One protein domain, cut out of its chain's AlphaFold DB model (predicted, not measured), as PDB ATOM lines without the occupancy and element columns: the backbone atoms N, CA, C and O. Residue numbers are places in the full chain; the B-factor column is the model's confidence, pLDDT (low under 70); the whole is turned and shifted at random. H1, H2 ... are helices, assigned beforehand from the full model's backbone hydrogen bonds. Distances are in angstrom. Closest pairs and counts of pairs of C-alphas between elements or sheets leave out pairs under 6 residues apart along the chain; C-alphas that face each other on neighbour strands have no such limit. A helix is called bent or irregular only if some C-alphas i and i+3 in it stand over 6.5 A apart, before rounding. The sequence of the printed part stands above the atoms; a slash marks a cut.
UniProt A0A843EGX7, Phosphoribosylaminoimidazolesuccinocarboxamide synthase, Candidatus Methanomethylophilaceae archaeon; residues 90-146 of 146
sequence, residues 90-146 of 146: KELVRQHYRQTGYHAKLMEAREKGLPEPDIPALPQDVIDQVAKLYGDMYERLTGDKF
ATOM      1  N   LYS A  90      19.875 129.085 364.115       93.38
ATOM      2  CA  LYS A  90      20.348 129.919 365.247       93.38
ATOM      3  C   LYS A  90      20.753 131.340 364.862       93.38
ATOM      4  O   LYS A  90      20.918 132.184 365.748       93.38
ATOM      5  N   GLU A  91      20.919 131.637 363.574       93.19
ATOM      6  CA  GLU A  91      21.218 132.990 363.118       93.19
ATOM      7  C   GLU A  91      20.170 134.009 363.587       93.19
ATOM      8  O   GLU A  91      20.542 135.141 363.879       93.19
ATOM      9  N   LEU A  92      18.909 133.614 363.803       92.62
ATOM     10  CA  LEU A  92      17.888 134.493 364.394       92.62
ATOM     11  C   LEU A  92      18.335 135.052 365.761       92.62
ATOM     12  O   LEU A  92      18.294 136.264 365.989       92.62
ATOM     13  N   VAL A  93      18.853 134.191 366.644       95.44
ATOM     14  CA  VAL A  93      19.378 134.594 367.963       95.44
ATOM     15  C   VAL A  93      20.610 135.486 367.809       95.44
ATOM     16  O   VAL A  93      20.750 136.497 368.502       95.44
ATOM     17  N   ARG A  94      21.505 135.151 366.872       94.62
ATOM     18  CA  ARG A  94      22.708 135.954 366.609       94.62
ATOM     19  C   ARG A  94      22.335 137.353 366.118       94.62
ATOM     20  O   ARG A  94      22.881 138.335 366.618       94.62
ATOM     21  N   GLN A  95      21.380 137.461 365.197       94.25
ATOM     22  CA  GLN A  95      20.889 138.739 364.685       94.25
ATOM     23  C   GLN A  95      20.254 139.586 365.785       94.25
ATOM     24  O   GLN A  95      20.551 140.778 365.852       94.25
ATOM     25  N   HIS A  96      19.491 138.990 366.706       96.00
ATOM     26  CA  HIS A  96      18.979 139.709 367.874       96.00
ATOM     27  C   HIS A  96      20.111 140.383 368.671       96.00
ATOM     28  O   HIS A  96      20.084 141.592 368.909       96.00
ATOM     29  N   TYR A  97      21.159 139.639 369.030       97.12
ATOM     30  CA  TYR A  97      22.281 140.192 369.798       97.12
ATOM     31  C   TYR A  97      23.181 141.154 369.010       97.12
ATOM     32  O   TYR A  97      23.834 142.017 369.606       97.12
ATOM     33  N   ARG A  98      23.214 141.053 367.675       96.25
ATOM     34  CA  ARG A  98      23.834 142.075 366.818       96.25
ATOM     35  C   ARG A  98      23.018 143.370 366.836       96.25
ATOM     36  O   ARG A  98      23.589 144.436 367.047       96.25
ATOM     37  N   GLN A  99      21.699 143.278 366.683       95.75
ATOM     38  CA  GLN A  99      20.789 144.428 366.620       95.75
ATOM     39  C   GLN A  99      20.676 145.179 367.953       95.75
ATOM     40  O   GLN A  99      20.591 146.405 367.957       95.75
ATOM     41  N   THR A 100      20.736 144.478 369.087       96.19
ATOM     42  CA  THR A 100      20.760 145.111 370.421       96.19
ATOM     43  C   THR A 100      22.115 145.736 370.772       96.19
ATOM     44  O   THR A 100      22.255 146.387 371.808       96.19
ATOM     45  N   GLY A 101      23.135 145.546 369.927       96.38
ATOM     46  CA  GLY A 101      24.489 146.050 370.138       96.38
ATOM     47  C   GLY A 101      25.311 145.249 371.151       96.38
ATOM     48  O   GLY A 101      26.460 145.612 371.408       96.38
ATOM     49  N   TYR A 102      24.774 144.156 371.709       97.00
ATOM     50  CA  TYR A 102      25.522 143.275 372.610       97.00
ATOM     51  C   TYR A 102      26.762 142.698 371.921       97.00
ATOM     52  O   TYR A 102      27.863 142.801 372.455       97.00
ATOM     53  N   HIS A 103      26.602 142.172 370.701       96.69
ATOM     54  CA  HIS A 103      27.706 141.578 369.945       96.69
ATOM     55  C   HIS A 103      28.866 142.565 369.749       96.69
ATOM     56  O   HIS A 103      30.023 142.202 369.927       96.69
ATOM     57  N   ALA A 104      28.571 143.826 369.420       97.12
ATOM     58  CA  ALA A 104      29.603 144.848 369.237       97.12
ATOM     59  C   ALA A 104      30.390 145.103 370.534       97.12
ATOM     60  O   ALA A 104      31.619 145.110 370.512       97.12
ATOM     61  N   LYS A 105      29.692 145.232 371.671       97.44
ATOM     62  CA  LYS A 105      30.318 145.410 372.992       97.44
ATOM     63  C   LYS A 105      31.160 144.203 373.404       97.44
ATOM     64  O   LYS A 105      32.243 144.376 373.952       97.44
ATOM     65  N   LEU A 106      30.671 142.991 373.137       97.25
ATOM     66  CA  LEU A 106      31.399 141.753 373.405       97.25
ATOM     67  C   LEU A 106      32.716 141.703 372.618       97.25
ATOM     68  O   LEU A 106      33.763 141.414 373.191       97.25
ATOM     69  N   MET A 107      32.676 142.023 371.321       96.88
ATOM     70  CA  MET A 107      33.877 142.033 370.481       96.88
ATOM     71  C   MET A 107      34.880 143.103 370.924       96.88
ATOM     72  O   MET A 107      36.067 142.808 371.024       96.88
ATOM     73  N   GLU A 108      34.407 144.303 371.267       97.69
ATOM     74  CA  GLU A 108      35.253 145.376 371.803       97.69
ATOM     75  C   GLU A 108      35.931 144.975 373.125       97.69
ATOM     76  O   GLU A 108      37.118 145.240 373.320       97.69
ATOM     77  N   ALA A 109      35.201 144.320 374.036       97.44
ATOM     78  CA  ALA A 109      35.761 143.833 375.294       97.44
ATOM     79  C   ALA A 109      36.863 142.791 375.057       97.44
ATOM     80  O   ALA A 109      37.946 142.911 375.629       97.44
ATOM     81  N   ARG A 110      36.626 141.821 374.162       96.38
ATOM     82  CA  ARG A 110      37.613 140.792 373.791       96.38
ATOM     83  C   ARG A 110      38.873 141.388 373.178       96.38
ATOM     84  O   ARG A 110      39.970 141.028 373.593       96.38
ATOM     85  N   GLU A 111      38.726 142.321 372.238       96.62
ATOM     86  CA  GLU A 111      39.857 142.999 371.592       96.62
ATOM     87  C   GLU A 111      40.726 143.755 372.608       96.62
ATOM     88  O   GLU A 111      41.953 143.758 372.515       96.62
ATOM     89  N   LYS A 112      40.097 144.352 373.624       97.38
ATOM     90  CA  LYS A 112      40.779 145.103 374.687       97.38
ATOM     91  C   LYS A 112      41.236 144.240 375.869       97.38
ATOM     92  O   LYS A 112      41.812 144.785 376.809       97.38
ATOM     93  N   GLY A 113      40.967 142.931 375.859       96.88
ATOM     94  CA  GLY A 113      41.255 142.034 376.984       96.88
ATOM     95  C   GLY A 113      40.489 142.386 378.268       96.88
ATOM     96  O   GLY A 113      40.991 142.172 379.370       96.88
ATOM     97  N   LEU A 114      39.300 142.977 378.135       97.25
ATOM     98  CA  LEU A 114      38.418 143.343 379.242       97.25
ATOM     99  C   LEU A 114      37.446 142.196 379.571       97.25
ATOM    100  O   LEU A 114      37.201 141.343 378.716       97.25
ATOM    101  N   PRO A 115      36.852 142.176 380.782       97.50
ATOM    102  CA  PRO A 115      35.786 141.234 381.107       97.50
ATOM    103  C   PRO A 115      34.634 141.310 380.100       97.50
ATOM    104  O   PRO A 115      34.216 142.404 379.708       97.50
ATOM    105  N   GLU A 116      34.116 140.151 379.696       97.25
ATOM    106  CA  GLU A 116      32.970 140.087 378.794       97.25
ATOM    107  C   GLU A 116      31.722 140.673 379.475       97.25
ATOM    108  O   GLU A 116      31.494 140.414 380.660       97.25
ATOM    109  N   PRO A 117      30.910 141.477 378.762       96.44
ATOM    110  CA  PRO A 117      29.674 141.999 379.322       96.44
ATOM    111  C   PRO A 117      28.664 140.870 379.547       96.44
ATOM    112  O   PRO A 117      28.543 139.961 378.718       96.44
ATOM    113  N   ASP A 118      27.874 140.988 380.616       96.38
ATOM    114  CA  ASP A 118      26.762 140.077 380.879       96.38
ATOM    115  C   ASP A 118      25.807 140.041 379.685       96.38
ATOM    116  O   ASP A 118      25.393 141.081 379.156       96.38
ATOM    117  N   ILE A 119      25.454 138.830 379.256       95.75
ATOM    118  CA  ILE A 119      24.513 138.633 378.161       95.75
ATOM    119  C   ILE A 119      23.089 138.976 378.626       95.75
ATOM    120  O   ILE A 119      22.597 138.387 379.593       95.75
ATOM    121  N   PRO A 120      22.391 139.918 377.965       95.62
ATOM    122  CA  PRO A 120      20.992 140.173 378.268       95.62
ATOM    123  C   PRO A 120      20.147 138.932 377.978       95.62
ATOM    124  O   PRO A 120      20.339 138.270 376.953       95.62
ATOM    125  N   ALA A 121      19.184 138.638 378.850       96.88
ATOM    126  CA  ALA A 121      18.200 137.596 378.582       96.88
ATOM    127  C   ALA A 121      17.425 137.914 377.296       96.88
ATOM    128  O   ALA A 121      17.100 139.077 377.031       96.88
ATOM    129  N   LEU A 122      17.116 136.881 376.511       96.94
ATOM    130  CA  LEU A 122      16.259 137.043 375.343       96.94
ATOM    131  C   LEU A 122      14.854 137.486 375.787       96.94
ATOM    132  O   LEU A 122      14.304 136.909 376.729       96.94
ATOM    133  N   PRO A 123      14.253 138.479 375.114       97.38
ATOM    134  CA  PRO A 123      12.837 138.784 375.274       97.38
ATOM    135  C   PRO A 123      11.961 137.566 374.960       97.38
ATOM    136  O   PRO A 123      12.299 136.761 374.088       97.38
ATOM    137  N   GLN A 124      10.821 137.439 375.645       97.88
ATOM    138  CA  GLN A 124       9.933 136.281 375.486       97.88
ATOM    139  C   GLN A 124       9.462 136.096 374.037       97.88
ATOM    140  O   GLN A 124       9.411 134.975 373.552       97.88
ATOM    141  N   ASP A 125       9.194 137.183 373.314       97.19
ATOM    142  CA  ASP A 125       8.780 137.131 371.911       97.19
ATOM    143  C   ASP A 125       9.861 136.546 370.991       97.19
ATOM    144  O   ASP A 125       9.535 135.878 370.011       97.19
ATOM    145  N   VAL A 126      11.142 136.761 371.305       96.38
ATOM    146  CA  VAL A 126      12.263 136.167 370.564       96.38
ATOM    147  C   VAL A 126      12.396 134.688 370.913       96.38
ATOM    148  O   VAL A 126      12.598 133.872 370.018       96.38
ATOM    149  N   ILE A 127      12.233 134.330 372.190       97.81
ATOM    150  CA  ILE A 127      12.217 132.929 372.639       97.81
ATOM    151  C   ILE A 127      11.115 132.154 371.911       97.81
ATOM    152  O   ILE A 127      11.386 131.092 371.355       97.81
ATOM    153  N   ASP A 128       9.901 132.703 371.856       97.94
ATOM    154  CA  ASP A 128       8.754 132.068 371.205       97.94
ATOM    155  C   ASP A 128       8.980 131.904 369.693       97.94
ATOM    156  O   ASP A 128       8.678 130.853 369.128       97.94
ATOM    157  N   GLN A 129       9.562 132.914 369.031       96.69
ATOM    158  CA  GLN A 129       9.925 132.841 367.610       96.69
ATOM    159  C   GLN A 129      10.960 131.750 367.333       96.69
ATOM    160  O   GLN A 129      10.806 130.989 366.379       96.69
ATOM    161  N   VAL A 130      11.996 131.653 368.168       96.62
ATOM    162  CA  VAL A 130      13.030 130.620 368.044       96.62
ATOM    163  C   VAL A 130      12.428 129.243 368.299       96.62
ATOM    164  O   VAL A 130      12.587 128.356 367.472       96.62
ATOM    165  N   ALA A 131      11.673 129.058 369.381       97.25
ATOM    166  CA  ALA A 131      11.036 127.777 369.681       97.25
ATOM    167  C   ALA A 131      10.122 127.316 368.535       97.25
ATOM    168  O   ALA A 131      10.187 126.159 368.115       97.25
ATOM    169  N   LYS A 132       9.328 128.238 367.975       97.38
ATOM    170  CA  LYS A 132       8.488 127.953 366.812       97.38
ATOM    171  C   LYS A 132       9.322 127.558 365.591       97.38
ATOM    172  O   LYS A 132       8.991 126.571 364.947       97.38
ATOM    173  N   LEU A 133      10.393 128.294 365.290       96.81
ATOM    174  CA  LEU A 133      11.287 127.984 364.172       96.81
ATOM    175  C   LEU A 133      11.848 126.561 364.279       96.81
ATOM    176  O   LEU A 133      11.857 125.838 363.289       96.81
ATOM    177  N   TYR A 134      12.280 126.150 365.474       97.38
ATOM    178  CA  TYR A 134      12.819 124.809 365.702       97.38
ATOM    179  C   TYR A 134      11.769 123.718 365.516       97.38
ATOM    180  O   TYR A 134      12.059 122.717 364.865       97.38
ATOM    181  N   GLY A 135      10.555 123.925 366.033       97.38
ATOM    182  CA  GLY A 135       9.440 123.006 365.807       97.38
ATOM    183  C   GLY A 135       9.091 122.891 364.321       97.38
ATOM    184  O   GLY A 135       9.090 121.793 363.774       97.38
ATOM    185  N   ASP A 136       8.883 124.023 363.641       96.38
ATOM    186  CA  ASP A 136       8.540 124.057 362.213       96.38
ATOM    187  C   ASP A 136       9.614 123.373 361.350       96.38
ATOM    188  O   ASP A 136       9.298 122.625 360.423       96.38
ATOM    189  N   MET A 137      10.892 123.628 361.638       96.50
ATOM    190  CA  MET A 137      12.003 123.033 360.900       96.50
ATOM    191  C   MET A 137      12.188 121.555 361.210       96.50
ATOM    192  O   MET A 137      12.532 120.816 360.294       96.50
ATOM    193  N   TYR A 138      11.942 121.107 362.446       95.81
ATOM    194  CA  TYR A 138      11.893 119.678 362.746       95.81
ATOM    195  C   TYR A 138      10.846 119.005 361.861       95.81
ATOM    196  O   TYR A 138      11.197 118.100 361.110       95.81
ATOM    197  N   GLU A 139       9.603 119.504 361.867       95.62
ATOM    198  CA  GLU A 139       8.532 118.907 361.062       95.62
ATOM    199  C   GLU A 139       8.854 118.930 359.565       95.62
ATOM    200  O   GLU A 139       8.550 117.991 358.833       95.62
ATOM    201  N   ARG A 140       9.494 120.004 359.096       94.06
ATOM    202  CA  ARG A 140       9.872 120.153 357.692       94.06
ATOM    203  C   ARG A 140      11.012 119.226 357.288       94.06
ATOM    204  O   ARG A 140      10.952 118.674 356.200       94.06
ATOM    205  N   LEU A 141      12.044 119.078 358.113       92.81
ATOM    206  CA  LEU A 141      13.216 118.254 357.801       92.81
ATOM    207  C   LEU A 141      12.913 116.756 357.906       92.81
ATOM    208  O   LEU A 141      13.477 115.972 357.143       92.81
ATOM    209  N   THR A 142      12.055 116.358 358.847       91.50
ATOM    210  CA  THR A 142      11.768 114.942 359.131       91.50
ATOM    211  C   THR A 142      10.472 114.450 358.491       91.50
ATOM    212  O   THR A 142      10.357 113.262 358.195       91.50
ATOM    213  N   GLY A 143       9.500 115.339 358.267       90.25
ATOM    214  CA  GLY A 143       8.129 114.982 357.896       90.25
ATOM    215  C   GLY A 143       7.253 114.539 359.078       90.25
ATOM    216  O   GLY A 143       6.068 114.262 358.875       90.25
ATOM    217  N   ASP A 144       7.804 114.488 360.294       93.12
ATOM    218  CA  ASP A 144       7.103 114.086 361.516       93.12
ATOM    219  C   ASP A 144       6.493 115.287 362.255       93.12
ATOM    220  O   ASP A 144       6.763 116.442 361.941       93.12
ATOM    221  N   LYS A 145       5.631 115.033 363.246       94.44
ATOM    222  CA  LYS A 145       5.057 116.080 364.108       94.44
ATOM    223  C   LYS A 145       5.898 116.298 365.360       94.44
ATOM    224  O   LYS A 145       6.323 115.316 365.967       94.44
ATOM    225  N   PHE A 146       6.115 117.567 365.714       89.62
ATOM    226  CA  PHE A 146       6.861 117.975 366.908       89.62
ATOM    227  C   PHE A 146       6.000 117.909 368.178       89.62
ATOM    228  O   PHE A 146       4.799 118.264 368.106       89.62
TER     229      PHE A 146
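Overview. This is residues 90 to 146 of the 146 residues of the protein "Phosphoribosylaminoimidazolesuccinocarboxamide synthase" of Candidatus Methanomethylophilaceae archaeon (UniProt A0A843EGX7). Three helices are strung out in a loose, open V: the long helix H3 makes one arm, H2 lies in the other, and the short helix H1 sits between them, with its first part beside the beginning of H3. From the far end of H2, the unnamed stretch of residues 112 to 123 folds back to the start of H3, while residues 139 to 144, of which 139 to 142 belong to H3, stick out free at the opposite end. The printed part has 57 residues with three named helices, in the order H1, H2, H3 along the chain, and no named strand; the class is all helix. It is only just loose, close to extended, with a radius of gyration of the C-alphas of 15.3 A and spans of 48 by 20 by 16 A.

Along the chain. The longest helix is H3, residues 124 to 142, which measures 26.9 A from C-alpha 124 at (9.933, 136.281, 375.486) to C-alpha 142 at (11.768, 114.942, 359.131). H1, residues 91 to 99, begins with C-alpha 91 at (21.218, 132.990, 363.118) and is 12.0 A long. H2, residues 102 to 111, is 14.4 A long and ends with C-alpha 111 at (39.857, 142.999, 371.592).

Arrangement. H3 and H1 only just touch, with 3 pairs of C-alphas within 8 A. H3 touches H1 with residues 126 to 130 alone, and the closest C-alphas of the two helices, those of Leu 92 and Val 130, are 7.2 A apart. The two helices run opposite ways at a shallow tilt of 24 degrees. H1 and H2 are close but not clearly touching: their closest C-alphas, those of Tyr 97 and His 103, are 5.6 A apart. Their lines are about perpendicular, at 78 degrees. H2 and H3 are apart, although they follow each other in the chain. In H1, H2 and H3 every backbone O i to N i+4 pair is within hydrogen-bond range, and no helix is bent.

Size, cuts and confidence. The two C-alphas farthest apart are those of Lys 112 and Asp 144, at 47.6 A, while the first and last printed C-alphas, those of Lys 90 and Phe 146, are 18.1 A apart. Phe 146 is the chain's last residue. The link from H1 to H2 is tight, with 2 residues. The link from H2 to H3 is long, with 12 residues, whose C-alphas lie 8 to 24 A from the mean of all C-alphas. The printed part has no cut. The mean pLDDT of the printed part is 96.0, and no printed residue is under 70.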